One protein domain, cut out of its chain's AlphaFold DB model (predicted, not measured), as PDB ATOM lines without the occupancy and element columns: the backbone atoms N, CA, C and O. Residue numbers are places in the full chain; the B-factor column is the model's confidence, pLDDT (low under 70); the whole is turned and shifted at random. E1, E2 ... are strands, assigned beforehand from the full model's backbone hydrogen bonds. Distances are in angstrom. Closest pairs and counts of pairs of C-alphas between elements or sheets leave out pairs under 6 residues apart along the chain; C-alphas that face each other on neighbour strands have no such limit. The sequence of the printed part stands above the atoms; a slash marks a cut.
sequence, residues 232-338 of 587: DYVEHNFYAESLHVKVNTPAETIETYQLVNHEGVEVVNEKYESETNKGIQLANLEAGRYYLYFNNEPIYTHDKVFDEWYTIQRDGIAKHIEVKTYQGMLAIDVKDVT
ATOM      1  N   ASP A 232     414.419 388.099 497.955       94.50
ATOM      2  CA  ASP A 232     413.004 387.732 498.064       94.50
ATOM      3  C   ASP A 232     412.152 388.991 498.168       94.50
ATOM      4  O   ASP A 232     412.367 389.826 499.054       94.50
ATOM      5  N   TYR A 233     411.156 389.107 497.300       96.56
ATOM      6  CA  TYR A 233     410.115 390.120 497.381       96.56
ATOM      7  C   TYR A 233     409.355 390.037 498.712       96.56
ATOM      8  O   TYR A 233     408.981 388.958 499.172       96.56
ATOM      9  N   VAL A 234     409.079 391.201 499.310       95.62
ATOM     10  CA  VAL A 234     408.275 391.327 500.535       95.62
ATOM     11  C   VAL A 234     406.999 392.120 500.273       95.62
ATOM     12  O   VAL A 234     405.902 391.646 500.553       95.62
ATOM     13  N   GLU A 235     407.131 393.346 499.774       94.81
ATOM     14  CA  GLU A 235     406.011 394.225 499.427       94.81
ATOM     15  C   GLU A 235     406.493 395.321 498.469       94.81
ATOM     16  O   GLU A 235     407.697 395.526 498.300       94.81
ATOM     17  N   HIS A 236     405.567 396.071 497.882       96.62
ATOM     18  CA  HIS A 236     405.886 397.288 497.147       96.62
ATOM     19  C   HIS A 236     404.903 398.408 497.477       96.62
ATOM     20  O   HIS A 236     403.814 398.158 498.003       96.62
ATOM     21  N   ASN A 237     405.310 399.643 497.184       96.19
ATOM     22  CA  ASN A 237     404.471 400.824 497.313       96.19
ATOM     23  C   ASN A 237     404.649 401.752 496.110       96.19
ATOM     24  O   ASN A 237     405.774 401.947 495.645       96.19
ATOM     25  N   PHE A 238     403.558 402.371 495.677       98.38
ATOM     26  CA  PHE A 238     403.582 403.487 494.741       98.38
ATOM     27  C   PHE A 238     403.546 404.812 495.501       98.38
ATOM     28  O   PHE A 238     402.825 404.977 496.483       98.38
ATOM     29  N   TYR A 239     404.317 405.787 495.048       98.00
ATOM     30  CA  TYR A 239     404.247 407.143 495.571       98.00
ATOM     31  C   TYR A 239     404.469 408.123 494.430       98.00
ATOM     32  O   TYR A 239     405.542 408.143 493.826       98.00
ATOM     33  N   ALA A 240     403.437 408.894 494.092       98.38
ATOM     34  CA  ALA A 240     403.384 409.630 492.830       98.38
ATOM     35  C   ALA A 240     403.716 408.725 491.625       98.38
ATOM     36  O   ALA A 240     402.984 407.780 491.352       98.38
ATOM     37  N   GLU A 241     404.810 408.986 490.910       97.88
ATOM     38  CA  GLU A 241     405.274 408.208 489.749       97.88
ATOM     39  C   GLU A 241     406.525 407.360 490.073       97.88
ATOM     40  O   GLU A 241     407.317 407.040 489.184       97.88
ATOM     41  N   SER A 242     406.711 407.018 491.352       97.75
ATOM     42  CA  SER A 242     407.823 406.226 491.886       97.75
ATOM     43  C   SER A 242     407.327 404.894 492.454       97.75
ATOM     44  O   SER A 242     406.384 404.868 493.250       97.75
ATOM     45  N   LEU A 243     407.982 403.793 492.082       98.19
ATOM     46  CA  LEU A 243     407.770 402.463 492.653       98.19
ATOM     47  C   LEU A 243     408.895 402.126 493.639       98.19
ATOM     48  O   LEU A 243     410.074 402.117 493.287       98.19
ATOM     49  N   HIS A 244     408.526 401.786 494.871       96.50
ATOM     50  CA  HIS A 244     409.445 401.273 495.883       96.50
ATOM     51  C   HIS A 244     409.174 399.800 496.133       96.50
ATOM     52  O   HIS A 244     408.085 399.435 496.572       96.50
ATOM     53  N   VAL A 245     410.186 398.964 495.915       96.12
ATOM     54  CA  VAL A 245     410.126 397.530 496.206       96.12
ATOM     55  C   VAL A 245     410.937 397.249 497.459       96.12
ATOM     56  O   VAL A 245     412.079 397.688 497.597       96.12
ATOM     57  N   LYS A 246     410.336 396.510 498.385       94.69
ATOM     58  CA  LYS A 246     410.986 396.021 499.592       94.69
ATOM     59  C   LYS A 246     411.250 394.534 499.450       94.69
ATOM     60  O   LYS A 246     410.374 393.769 499.046       94.69
ATOM     61  N   VAL A 247     412.454 394.147 499.839       95.81
ATOM     62  CA  VAL A 247     412.945 392.773 499.788       95.81
ATOM     63  C   VAL A 247     413.388 392.299 501.177       95.81
ATOM     64  O   VAL A 247     413.370 393.065 502.141       95.81
ATOM     65  N   ASN A 248     413.778 391.032 501.298       94.12
ATOM     66  CA  ASN A 248     414.245 390.378 502.531       94.12
ATOM     67  C   ASN A 248     415.572 390.921 503.122       94.12
ATOM     68  O   ASN A 248     416.078 390.362 504.097       94.12
ATOM     69  N   THR A 249     416.119 392.015 502.585       89.50
ATOM     70  CA  THR A 249     417.310 392.715 503.092       89.50
ATOM     71  C   THR A 249     416.976 394.165 503.483       89.50
ATOM     72  O   THR A 249     416.017 394.734 502.953       89.50
ATOM     73  N   PRO A 250     417.739 394.809 504.388       84.69
ATOM     74  CA  PRO A 250     417.568 396.232 504.672       84.69
ATOM     75  C   PRO A 250     417.788 397.117 503.434       84.69
ATOM     76  O   PRO A 250     418.726 396.895 502.661       84.69
ATOM     77  N   ALA A 251     416.945 398.138 503.258       78.75
ATOM     78  CA  ALA A 251     416.933 398.994 502.068       78.75
ATOM     79  C   ALA A 251     418.250 399.759 501.863       78.75
ATOM     80  O   ALA A 251     418.661 399.989 500.733       78.75
ATOM     81  N   GLU A 252     418.959 400.090 502.943       83.50
ATOM     82  CA  GLU A 252     420.260 400.764 502.915       83.50
ATOM     83  C   GLU A 252     421.386 399.942 502.260       83.50
ATOM     84  O   GLU A 252     422.469 400.471 502.024       83.50
ATOM     85  N   THR A 253     421.149 398.654 501.988       90.44
ATOM     86  CA  THR A 253     422.091 397.773 501.274       90.44
ATOM     87  C   THR A 253     421.874 397.756 499.759       90.44
ATOM     88  O   THR A 253     422.678 397.177 499.027       90.44
ATOM     89  N   ILE A 254     420.799 398.381 499.277       93.44
ATOM     90  CA  ILE A 254     420.455 398.452 497.857       93.44
ATOM     91  C   ILE A 254     421.058 399.736 497.290       93.44
ATOM     92  O   ILE A 254     420.639 400.836 497.642       93.44
ATOM     93  N   GLU A 255     422.058 399.601 496.420       94.75
ATOM     94  CA  GLU A 255     422.748 400.744 495.812       94.75
ATOM     95  C   GLU A 255     422.170 401.090 494.439       94.75
ATOM     96  O   GLU A 255     422.118 402.261 494.053       94.75
ATOM     97  N   THR A 256     421.738 400.074 493.692       96.88
ATOM     98  CA  THR A 256     421.272 400.209 492.309       96.88
ATOM     99  C   THR A 256     420.055 399.340 492.047       96.88
ATOM    100  O   THR A 256     419.872 398.306 492.694       96.88
ATOM    101  N   TYR A 257     419.254 399.750 491.070       97.56
ATOM    102  CA  TYR A 257     418.219 398.916 490.481       97.56
ATOM    103  C   TYR A 257     418.435 398.792 488.979       97.56
ATOM    104  O   TYR A 257     418.929 399.718 488.326       97.56
ATOM    105  N   GLN A 258     418.045 397.643 488.441       97.56
ATOM    106  CA  GLN A 258     418.075 397.382 487.015       97.56
ATOM    107  C   GLN A 258     416.709 396.905 486.536       97.56
ATOM    108  O   GLN A 258     415.998 396.179 487.235       97.56
ATOM    109  N   LEU A 259     416.360 397.325 485.322       96.94
ATOM    110  CA  LEU A 259     415.222 396.803 484.577       96.94
ATOM    111  C   LEU A 259     415.768 396.057 483.366       96.94
ATOM    112  O   LEU A 259     416.459 396.638 482.526       96.94
ATOM    113  N   VAL A 260     415.475 394.763 483.296       92.44
ATOM    114  CA  VAL A 260     415.943 393.877 482.227       92.44
ATOM    115  C   VAL A 260     414.745 393.472 481.385       92.44
ATOM    116  O   VAL A 260     413.773 392.946 481.920       92.44
ATOM    117  N   ASN A 261     414.778 393.737 480.081       87.69
ATOM    118  CA  ASN A 261     413.666 393.397 479.196       87.69
ATOM    119  C   ASN A 261     413.564 391.875 478.950       87.69
ATOM    120  O   ASN A 261     414.431 391.100 479.359       87.69
ATOM    121  N   HIS A 262     412.516 391.441 478.246       76.38
ATOM    122  CA  HIS A 262     412.292 390.022 477.934       76.38
ATOM    123  C   HIS A 262     413.420 389.372 477.101       76.38
ATOM    124  O   HIS A 262     413.645 388.173 477.215       76.38
ATOM    125  N   GLU A 263     414.189 390.157 476.334       76.88
ATOM    126  CA  GLU A 263     415.369 389.689 475.585       76.88
ATOM    127  C   GLU A 263     416.624 389.547 476.472       76.88
ATOM    128  O   GLU A 263     417.708 389.210 475.991       76.88
ATOM    129  N   GLY A 264     416.517 389.838 477.772       79.75
ATOM    130  CA  GLY A 264     417.639 389.811 478.705       79.75
ATOM    131  C   GLY A 264     418.575 391.016 478.600       79.75
ATOM    132  O   GLY A 264     419.695 390.948 479.115       79.75
ATOM    133  N   VAL A 265     418.149 392.094 477.935       86.69
ATOM    134  CA  VAL A 265     418.897 393.346 477.798       86.69
ATOM    135  C   VAL A 265     418.554 394.273 478.959       86.69
ATOM    136  O   VAL A 265     417.393 394.609 479.189       86.69
ATOM    137  N   GLU A 266     419.582 394.713 479.677       93.06
ATOM    138  CA  GLU A 266     419.473 395.779 480.671       93.06
ATOM    139  C   GLU A 266     419.128 397.101 479.970       93.06
ATOM    140  O   GLU A 266     419.913 397.615 479.171       93.06
ATOM    141  N   VAL A 267     417.937 397.632 480.247       94.44
ATOM    142  CA  VAL A 267     417.454 398.901 479.679       94.44
ATOM    143  C   VAL A 267     417.605 400.072 480.646       94.44
ATOM    144  O   VAL A 267     417.730 401.214 480.209       94.44
ATOM    145  N   VAL A 268     417.610 399.791 481.949       96.19
ATOM    146  CA  VAL A 268     417.805 400.769 483.021       96.19
ATOM    147  C   VAL A 268     418.811 400.194 484.001       96.19
ATOM    148  O   VAL A 268     418.707 399.025 484.367       96.19
ATOM    149  N   ASN A 269     419.757 401.026 484.423       97.12
ATOM    150  CA  ASN A 269     420.717 400.732 485.478       97.12
ATOM    151  C   ASN A 269     421.041 402.030 486.199       97.12
ATOM    152  O   ASN A 269     421.860 402.830 485.744       97.12
ATOM    153  N   GLU A 270     420.317 402.262 487.282       96.62
ATOM    154  CA  GLU A 270     420.305 403.540 487.973       96.62
ATOM    155  C   GLU A 270     420.533 403.328 489.464       96.62
ATOM    156  O   GLU A 270     420.351 402.238 490.018       96.62
ATOM    157  N   LYS A 271     420.939 404.401 490.137       95.62
ATOM    158  CA  LYS A 271     421.040 404.405 491.592       95.62
ATOM    159  C   LYS A 271     419.645 404.215 492.198       95.62
ATOM    160  O   LYS A 271     418.695 404.869 491.775       95.62
ATOM    161  N   TYR A 272     419.538 403.369 493.217       94.25
ATOM    162  CA  TYR A 272     418.328 403.286 494.027       94.25
ATOM    163  C   TYR A 272     418.383 404.349 495.130       94.25
ATOM    164  O   TYR A 272     419.345 404.409 495.901       94.25
ATOM    165  N   GLU A 273     417.379 405.223 495.189       92.62
ATOM    166  CA  GLU A 273     417.269 406.247 496.229       92.62
ATOM    167  C   GLU A 273     416.150 405.906 497.217       92.62
ATOM    168  O   GLU A 273     415.126 405.312 496.877       92.62
ATOM    169  N   SER A 274     416.379 406.260 498.481       88.50
ATOM    170  CA  SER A 274     415.479 405.926 499.589       88.50
ATOM    171  C   SER A 274     414.289 406.876 499.708       88.50
ATOM    172  O   SER A 274     413.283 406.537 500.329       88.50
ATOM    173  N   GLU A 275     414.417 408.074 499.145       93.88
ATOM    174  CA  GLU A 275     413.396 409.101 499.135       93.88
ATOM    175  C   GLU A 275     412.158 408.597 498.391       93.88
ATOM    176  O   GLU A 275     412.263 408.069 497.286       93.88
ATOM    177  N   THR A 276     410.970 408.788 498.971       94.31
ATOM    178  CA  THR A 276     409.734 408.138 498.499       94.31
ATOM    179  C   THR A 276     409.331 408.524 497.075       94.31
ATOM    180  O   THR A 276     408.558 407.813 496.447       94.31
ATOM    181  N   ASN A 277     409.846 409.630 496.533       95.81
ATOM    182  CA  ASN A 277     409.626 410.045 495.145       95.81
ATOM    183  C   ASN A 277     410.823 409.770 494.206       95.81
ATOM    184  O   ASN A 277     410.831 410.261 493.079       95.81
ATOM    185  N   LYS A 278     411.833 409.000 494.642       94.44
ATOM    186  CA  LYS A 278     413.078 408.709 493.894       94.44
ATOM    187  C   LYS A 278     413.436 407.214 493.802       94.44
ATOM    188  O   LYS A 278     414.568 406.877 493.477       94.44
ATOM    189  N   GLY A 279     412.484 406.314 494.036       93.75
ATOM    190  CA  GLY A 279     412.641 404.881 493.778       93.75
ATOM    191  C   GLY A 279     412.744 404.565 492.279       93.75
ATOM    192  O   GLY A 279     413.348 405.298 491.495       93.75
ATOM    193  N   ILE A 280     412.109 403.482 491.842       97.12
ATOM    194  CA  ILE A 280     412.056 403.111 490.424       97.12
ATOM    195  C   ILE A 280     411.146 404.107 489.696       97.12
ATOM    196  O   ILE A 280     409.947 404.177 489.968       97.12
ATOM    197  N   GLN A 281     411.721 404.900 488.792       96.25
ATOM    198  CA  GLN A 281     411.016 405.983 488.104       96.25
ATOM    199  C   GLN A 281     410.155 405.440 486.961       96.25
ATOM    200  O   GLN A 281     410.675 404.836 486.026       96.25
ATOM    201  N   LEU A 282     408.844 405.691 487.008       97.19
ATOM    202  CA  LEU A 282     407.878 405.095 486.075       97.19
ATOM    203  C   LEU A 282     407.578 405.985 484.858       97.19
ATOM    204  O   LEU A 282     407.245 405.485 483.787       97.19
ATOM    205  N   ALA A 283     407.711 407.307 485.009       94.44
ATOM    206  CA  ALA A 283     407.233 408.301 484.041       94.44
ATOM    207  C   ALA A 283     407.797 408.139 482.617       94.44
ATOM    208  O   ALA A 283     407.094 408.410 481.643       94.44
ATOM    209  N   ASN A 284     409.056 407.708 482.497       91.69
ATOM    210  CA  ASN A 284     409.792 407.663 481.229       91.69
ATOM    211  C   ASN A 284     410.105 406.236 480.758       91.69
ATOM    212  O   ASN A 284     410.947 406.065 479.879       91.69
ATOM    213  N   LEU A 285     409.477 405.215 481.350       94.31
ATOM    214  CA  LEU A 285     409.671 403.843 480.893       94.31
ATOM    215  C   LEU A 285     409.005 403.649 479.530       94.31
ATOM    216  O   LEU A 285     407.866 404.066 479.308       94.31
ATOM    217  N   GLU A 286     409.728 403.024 478.608       92.12
ATOM    218  CA  GLU A 286     409.159 402.581 477.336       92.12
ATOM    219  C   GLU A 286     408.157 401.444 477.575       92.12
ATOM    220  O   GLU A 286     408.180 400.785 478.615       92.12
ATOM    221  N   ALA A 287     407.249 401.229 476.625       90.12
ATOM    222  CA  ALA A 287     406.316 400.115 476.717       90.12
ATOM    223  C   ALA A 287     407.063 398.774 476.603       90.12
ATOM    224  O   ALA A 287     407.947 398.609 475.758       90.12
ATOM    225  N   GLY A 288     406.691 397.805 477.436       86.81
ATOM    226  CA  GLY A 288     407.316 396.487 477.473       86.81
ATOM    227  C   GLY A 288     407.264 395.831 478.847       86.81
ATOM    228  O   GLY A 288     406.808 396.421 479.823       86.81
ATOM    229  N   ARG A 289     407.749 394.588 478.909       90.56
ATOM    230  CA  ARG A 289     407.956 393.849 480.157       90.56
ATOM    231  C   ARG A 289     409.392 393.998 480.629       90.56
ATOM    232  O   ARG A 289     410.321 393.792 479.844       90.56
ATOM    233  N   TYR A 290     409.553 394.253 481.920       94.25
ATOM    234  CA  TYR A 290     410.843 394.353 482.579       94.25
ATOM    235  C   TYR A 290     410.883 393.522 483.854       94.25
ATOM    236  O   TYR A 290     410.021 393.658 484.714       94.25
ATOM    237  N   TYR A 291     411.919 392.711 484.009       94.12
ATOM    238  CA  TYR A 291     412.253 392.060 485.268       94.12
ATOM    239  C   TYR A 291     413.025 393.013 486.167       94.12
ATOM    240  O   TYR A 291     413.899 393.747 485.692       94.12
ATOM    241  N   LEU A 292     412.715 392.976 487.462       96.75
ATOM    242  CA  LEU A 292     413.350 393.832 488.451       96.75
ATOM    243  C   LEU A 292     414.547 393.137 489.089       96.75
ATOM    244  O   LEU A 292     414.473 391.996 489.550       96.75
ATOM    245  N   TYR A 293     415.633 393.892 489.152       96.56
ATOM    246  CA  TYR A 293     416.880 393.506 489.783       96.56
ATOM    247  C   TYR A 293     417.315 394.607 490.745       96.56
ATOM    248  O   TYR A 293     417.099 395.796 490.497       96.56
ATOM    249  N   PHE A 294     417.969 394.200 491.825       97.25
ATOM    250  CA  PHE A 294     418.713 395.090 492.705       97.25
ATOM    251  C   PHE A 294     420.161 394.641 492.740       97.25
ATOM    252  O   PHE A 294     420.431 393.452 492.827       97.25
ATOM    253  N   ASN A 295     421.113 395.572 492.677       96.25
ATOM    254  CA  ASN A 295     422.543 395.245 492.710       96.25
ATOM    255  C   ASN A 295     422.966 394.138 491.710       96.25
ATOM    256  O   ASN A 295     423.926 393.414 491.970       96.25
ATOM    257  N   ASN A 296     422.296 394.048 490.553       94.00
ATOM    258  CA  ASN A 296     422.424 392.998 489.528       94.00
ATOM    259  C   ASN A 296     421.892 391.603 489.897       94.00
ATOM    260  O   ASN A 296     422.022 390.689 489.087       94.00
ATOM    261  N   GLU A 297     421.245 391.443 491.049       94.38
ATOM    262  CA  GLU A 297     420.586 390.201 491.453       94.38
ATOM    263  C   GLU A 297     419.063 390.314 491.306       94.38
ATOM    264  O   GLU A 297     418.482 391.368 491.600       94.38
ATOM    265  N   PRO A 298     418.385 389.260 490.828       94.25
ATOM    266  CA  PRO A 298     416.955 389.315 490.577       94.25
ATOM    267  C   PRO A 298     416.134 389.315 491.858       94.25
ATOM    268  O   PRO A 298     416.567 388.842 492.910       94.25
ATOM    269  N   ILE A 299     414.893 389.780 491.733       95.75
ATOM    270  CA  ILE A 299     413.906 389.716 492.807       95.75
ATOM    271  C   ILE A 299     412.943 388.557 492.540       95.75
ATOM    272  O   ILE A 299     412.194 388.578 491.564       95.75
ATOM    273  N   TYR A 300     412.948 387.552 493.408       93.12
ATOM    274  CA  TYR A 300     412.040 386.409 493.362       93.12
ATOM    275  C   TYR A 300     410.741 386.700 494.100       93.12
ATOM    276  O   TYR A 300     410.709 387.453 495.073       93.12
ATOM    277  N   THR A 301     409.659 386.069 493.661       90.56
ATOM    278  CA  THR A 301     408.360 386.127 494.333       90.56
ATOM    279  C   THR A 301     407.854 384.716 494.596       90.56
ATOM    280  O   THR A 301     407.734 383.916 493.670       90.56
ATOM    281  N   HIS A 302     407.493 384.439 495.847       81.62
ATOM    282  CA  HIS A 302     406.961 383.135 496.266       81.62
ATOM    283  C   HIS A 302     405.432 383.066 496.233       81.62
ATOM    284  O   HIS A 302     404.856 381.984 496.152       81.62
ATOM    285  N   ASP A 303     404.781 384.228 496.265       81.69
ATOM    286  CA  ASP A 303     403.337 384.390 496.140       81.69
ATOM    287  C   ASP A 303     403.000 385.101 494.828       81.69
ATOM    288  O   ASP A 303     403.822 385.834 494.273       81.69
ATOM    289  N   LYS A 304     401.758 384.940 494.355       84.62
ATOM    290  CA  LYS A 304     401.260 385.694 493.202       84.62
ATOM    291  C   LYS A 304     401.157 387.180 493.553       84.62
ATOM    292  O   LYS A 304     400.307 387.567 494.355       84.62
ATOM    293  N   VAL A 305     401.965 387.999 492.890       90.62
ATOM    294  CA  VAL A 305     401.893 389.461 492.946       90.62
ATOM    295  C   VAL A 305     401.087 389.974 491.753       90.62
ATOM    296  O   VAL A 305     401.278 389.512 490.627       90.62
ATOM    297  N   PHE A 306     400.170 390.905 492.008       93.56
ATOM    298  CA  PHE A 306     399.515 391.730 490.996       93.56
ATOM    299  C   PHE A 306     399.074 393.041 491.649       93.56
ATOM    300  O   PHE A 306     398.355 393.003 492.650       93.56
ATOM    301  N   ASP A 307     399.503 394.162 491.090       95.50
ATOM    302  CA  ASP A 307     399.022 395.503 491.415       95.50
ATOM    303  C   ASP A 307     399.151 396.390 490.173       95.50
ATOM    304  O   ASP A 307     399.984 396.115 489.304       95.50
ATOM    305  N   GLU A 308     398.344 397.440 490.085       96.19
ATOM    306  CA  GLU A 308     398.304 398.331 488.924       96.19
ATOM    307  C   GLU A 308     398.459 399.798 489.326       96.19
ATOM    308  O   GLU A 308     398.016 400.241 490.386       96.19
ATOM    309  N   TRP A 309     399.103 400.576 488.462       98.06
ATOM    310  CA  TRP A 309     399.306 402.000 488.673       98.06
ATOM    311  C   TRP A 309     399.376 402.756 487.355       98.06
ATOM    312  O   TRP A 309     399.651 402.193 486.299       98.06
ATOM    313  N   TYR A 310     399.151 404.063 487.420       98.50
ATOM    314  CA  TYR A 310     399.185 404.936 486.250       98.50
ATOM    315  C   TYR A 310     400.212 406.048 486.453       98.50
ATOM    316  O   TYR A 310     400.520 406.421 487.577       98.50
ATOM    317  N   THR A 311     400.771 406.604 485.395       98.62
ATOM    318  CA  THR A 311     401.509 407.875 485.477       98.62
ATOM    319  C   THR A 311     400.594 409.031 485.092       98.62
ATOM    320  O   THR A 311     399.439 408.807 484.722       98.62
ATOM    321  N   ILE A 312     401.069 410.275 485.209       98.50
ATOM    322  CA  ILE A 312     400.254 411.409 484.758       98.50
ATOM    323  C   ILE A 312     400.184 411.474 483.231       98.50
ATOM    324  O   ILE A 312     401.109 411.039 482.536       98.50
ATOM    325  N   GLN A 313     399.144 412.113 482.699       95.44
ATOM    326  CA  GLN A 313     399.070 412.387 481.265       95.44
ATOM    327  C   GLN A 313     400.107 413.439 480.834       95.44
ATOM    328  O   GLN A 313     400.075 414.599 481.250       95.44
ATOM    329  N   ARG A 314     401.006 413.053 479.924       95.50
ATOM    330  CA  ARG A 314     401.924 413.948 479.204       95.50
ATOM    331  C   ARG A 314     401.613 413.873 477.721       95.50
ATOM    332  O   ARG A 314     401.636 412.801 477.129       95.50
ATOM    333  N   ASP A 315     401.252 415.011 477.133       90.50
ATOM    334  CA  ASP A 315     400.800 415.092 475.737       90.50
ATOM    335  C   ASP A 315     399.671 414.092 475.393       90.50
ATOM    336  O   ASP A 315     399.564 413.602 474.270       90.50
ATOM    337  N   GLY A 316     398.795 413.816 476.368       91.19
ATOM    338  CA  GLY A 316     397.665 412.894 476.229       91.19
ATOM    339  C   GLY A 316     398.012 411.413 476.400       91.19
ATOM    340  O   GLY A 316     397.135 410.583 476.191       91.19
ATOM    341  N   ILE A 317     399.249 411.077 476.778       94.94
ATOM    342  CA  ILE A 317     399.698 409.703 477.028       94.94
ATOM    343  C   ILE A 317     400.081 409.557 478.503       94.94
ATOM    344  O   ILE A 317     400.832 410.371 479.037       94.94
ATOM    345  N   ALA A 318     399.581 408.509 479.146       97.25
ATOM    346  CA  ALA A 318     400.048 408.020 480.436       97.25
ATOM    347  C   ALA A 318     400.642 406.613 480.268       97.25
ATOM    348  O   ALA A 318     400.417 405.940 479.262       97.25
ATOM    349  N   LYS A 319     401.398 406.167 481.265       97.69
ATOM    350  CA  LYS A 319     401.894 404.799 481.398       97.69
ATOM    351  C   LYS A 319     400.946 404.046 482.317       97.69
ATOM    352  O   LYS A 319     400.690 404.512 483.423       97.69
ATOM    353  N   HIS A 320     400.450 402.904 481.870       97.94
ATOM    354  CA  HIS A 320     399.828 401.898 482.718       97.94
ATOM    355  C   HIS A 320     400.911 400.897 483.132       97.94
ATOM    356  O   HIS A 320     401.619 400.365 482.276       97.94
ATOM    357  N   ILE A 321     401.072 400.711 484.438       98.06
ATOM    358  CA  ILE A 321     402.112 399.906 485.070       98.06
ATOM    359  C   ILE A 321     401.438 398.755 485.804       98.06
ATOM    360  O   ILE A 321     400.680 398.995 486.737       98.06
ATOM    361  N   GLU A 322     401.763 397.521 485.446       97.56
ATOM    362  CA  GLU A 322     401.362 396.332 486.201       97.56
ATOM    363  C   GLU A 322     402.589 395.777 486.923       97.56
ATOM    364  O   GLU A 322     403.529 395.339 486.266       97.56
ATOM    365  N   VAL A 323     402.594 395.746 488.256       97.38
ATOM    366  CA  VAL A 323     403.595 395.001 489.036       97.38
ATOM    367  C   VAL A 323     403.076 393.587 489.222       97.38
ATOM    368  O   VAL A 323     402.021 393.388 489.825       97.38
ATOM    369  N   LYS A 324     403.808 392.584 488.739       93.69
ATOM    370  CA  LYS A 324     403.347 391.197 488.803       93.69
ATOM    371  C   LYS A 324     404.454 390.183 488.979       93.69
ATOM    372  O   LYS A 324     405.620 390.443 488.695       93.69
ATOM    373  N   THR A 325     404.060 389.002 489.428       89.00
ATOM    374  CA  THR A 325     404.906 387.824 489.281       89.00
ATOM    375  C   THR A 325     404.908 387.390 487.819       89.00
ATOM    376  O   THR A 325     403.852 387.331 487.186       89.00
ATOM    377  N   TYR A 326     406.092 387.095 487.294       86.06
ATOM    378  CA  TYR A 326     406.260 386.425 486.017       86.06
ATOM    379  C   TYR A 326     407.455 385.473 486.086       86.06
ATOM    380  O   TYR A 326     408.584 385.892 486.346       86.06
ATOM    381  N   GLN A 327     407.199 384.182 485.862       82.12
ATOM    382  CA  GLN A 327     408.208 383.118 485.912       82.12
ATOM    383  C   GLN A 327     408.965 383.088 487.253       82.12
ATOM    384  O   GLN A 327     410.184 382.961 487.286       82.12
ATOM    385  N   GLY A 328     408.245 383.236 488.367       85.06
ATOM    386  CA  GLY A 328     408.810 383.250 489.723       85.06
ATOM    387  C   GLY A 328     409.590 384.516 490.094       85.06
ATOM    388  O   GLY A 328     410.132 384.596 491.194       85.06
ATOM    389  N   MET A 329     409.645 385.512 489.208       91.19
ATOM    390  CA  MET A 329     410.376 386.764 489.405       91.19
ATOM    391  C   MET A 329     409.411 387.949 489.450       91.19
ATOM    392  O   MET A 329     408.319 387.907 488.881       91.19
ATOM    393  N   LEU A 330     409.820 389.032 490.108       95.56
ATOM    394  CA  LEU A 330     409.091 390.291 490.079       95.56
ATOM    395  C   LEU A 330     409.323 390.986 488.734       95.56
ATOM    396  O   LEU A 330     410.463 391.244 488.337       95.56
ATOM    397  N   ALA A 331     408.233 391.326 488.063       94.62
ATOM    398  CA  ALA A 331     408.238 392.035 486.800       94.62
ATOM    399  C   ALA A 331     407.310 393.252 486.849       94.62
ATOM    400  O   ALA A 331     406.371 393.315 487.647       94.62
ATOM    401  N   ILE A 332     407.577 394.205 485.962       96.44
ATOM    402  CA  ILE A 332     406.647 395.265 485.594       96.44
ATOM    403  C   ILE A 332     406.315 395.176 484.111       96.44
ATOM    404  O   ILE A 332     407.216 395.055 483.282       96.44
ATOM    405  N   ASP A 333     405.033 395.282 483.780       94.62
ATOM    406  CA  ASP A 333     404.594 395.543 482.412       94.62
ATOM    407  C   ASP A 333     404.204 397.010 482.290       94.62
ATOM    408  O   ASP A 333     403.489 397.549 483.131       94.62
ATOM    409  N   VAL A 334     404.690 397.647 481.232       94.88
ATOM    410  CA  VAL A 334     404.452 399.053 480.923       94.88
ATOM    411  C   VAL A 334     403.699 399.133 479.605       94.88
ATOM    412  O   VAL A 334     404.155 398.607 478.588       94.88
ATOM    413  N   LYS A 335     402.553 399.812 479.608       93.44
ATOM    414  CA  LYS A 335     401.734 400.086 478.422       93.44
ATOM    415  C   LYS A 335     401.515 401.591 478.287       93.44
ATOM    416  O   LYS A 335     401.298 402.275 479.283       93.44
ATOM    417  N   ASP A 336     401.516 402.098 477.059       94.50
ATOM    418  CA  ASP A 336     401.075 403.467 476.782       94.50
ATOM    419  C   ASP A 336     399.552 403.497 476.655       94.50
ATOM    420  O   ASP A 336     398.972 402.740 475.875       94.50
ATOM    421  N   VAL A 337     398.903 404.387 477.401       90.06
ATOM    422  CA  VAL A 337     397.447 404.567 477.381       90.06
ATOM    423  C   VAL A 337     397.091 406.023 477.115       90.06
ATOM    424  O   VAL A 337     397.745 406.945 477.602       90.06
ATOM    425  N   THR A 338     396.039 406.247 476.331       92.62
ATOM    426  CA  THR A 338     395.557 407.599 475.994       92.62
ATOM    427  C   THR A 338     394.403 408.067 476.873       92.62
ATOM    428  O   THR A 338     394.019 409.234 476.833       92.62
TER     429      THR A 338
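Overview. This is residues 232 to 338 of the 587 residues of the protein "N-acetylmuramoyl-L-alanine amidase" of Turicibacter sanguinis (UniProt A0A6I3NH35). A strongly twisted sheet of seven strands, E3 to E9, is partly covered on one face by the hairpin E1 and E2, making an unequal sandwich of two sheets face to face. Residues 280 to 281, in the link from E4 to E5, pair with E2. The printed part has 107 residues, with no named helix and nine strands, E1 to E9 in chain order; neighbours are antiparallel and the class is all strand. It is compact, with a radius of gyration of the C-alphas of 13.0 A, and spans 39 by 29 by 24 A.

Arrangement. In the branched sheet, E5, residues 288 to 294, has E3, residues 256 to 261, on one side, and E6, residues 297 to 300, and E9, residues 329 to 337, on the other side. N 291 and O 260 are 2.8 A apart, N 294 and O 297 2.9 A, and N 290 and O 332 2.8 A, each within hydrogen-bond range. E4, residues 266 to 271, is an edge strand in a hairpin with E3, with N 257 and O 270 at 2.9 A. E7, residues 306 to 310, E8, residues 318 to 326, and E9 form a meander, each strand the antiparallel neighbour of the one before; N 309 and O 321 are 2.8 A apart, N 322 and O 333 2.9 A. In the other sheet, E1, residues 232 to 239, and E2, residues 242 to 247, have N 237 and O 244 at 2.8 A. The best planes of the two sheets' facing parts are 31 degrees apart.

Along the chain. E9 is 25.1 A long, E8 23.2 A and E1 21.4 A. E1 begins at C-alpha 232 (413.004, 387.732, 498.064); E9 ends at C-alpha 337 (397.447, 404.567, 477.381).

Size, cuts and confidence. The farthest C-alphas, of Thr 249 and Asp 315, are 39.0 A apart. The printed part has no cut; the link from E4 to E5 is long, and no printed residue is under 70 in pLDDT.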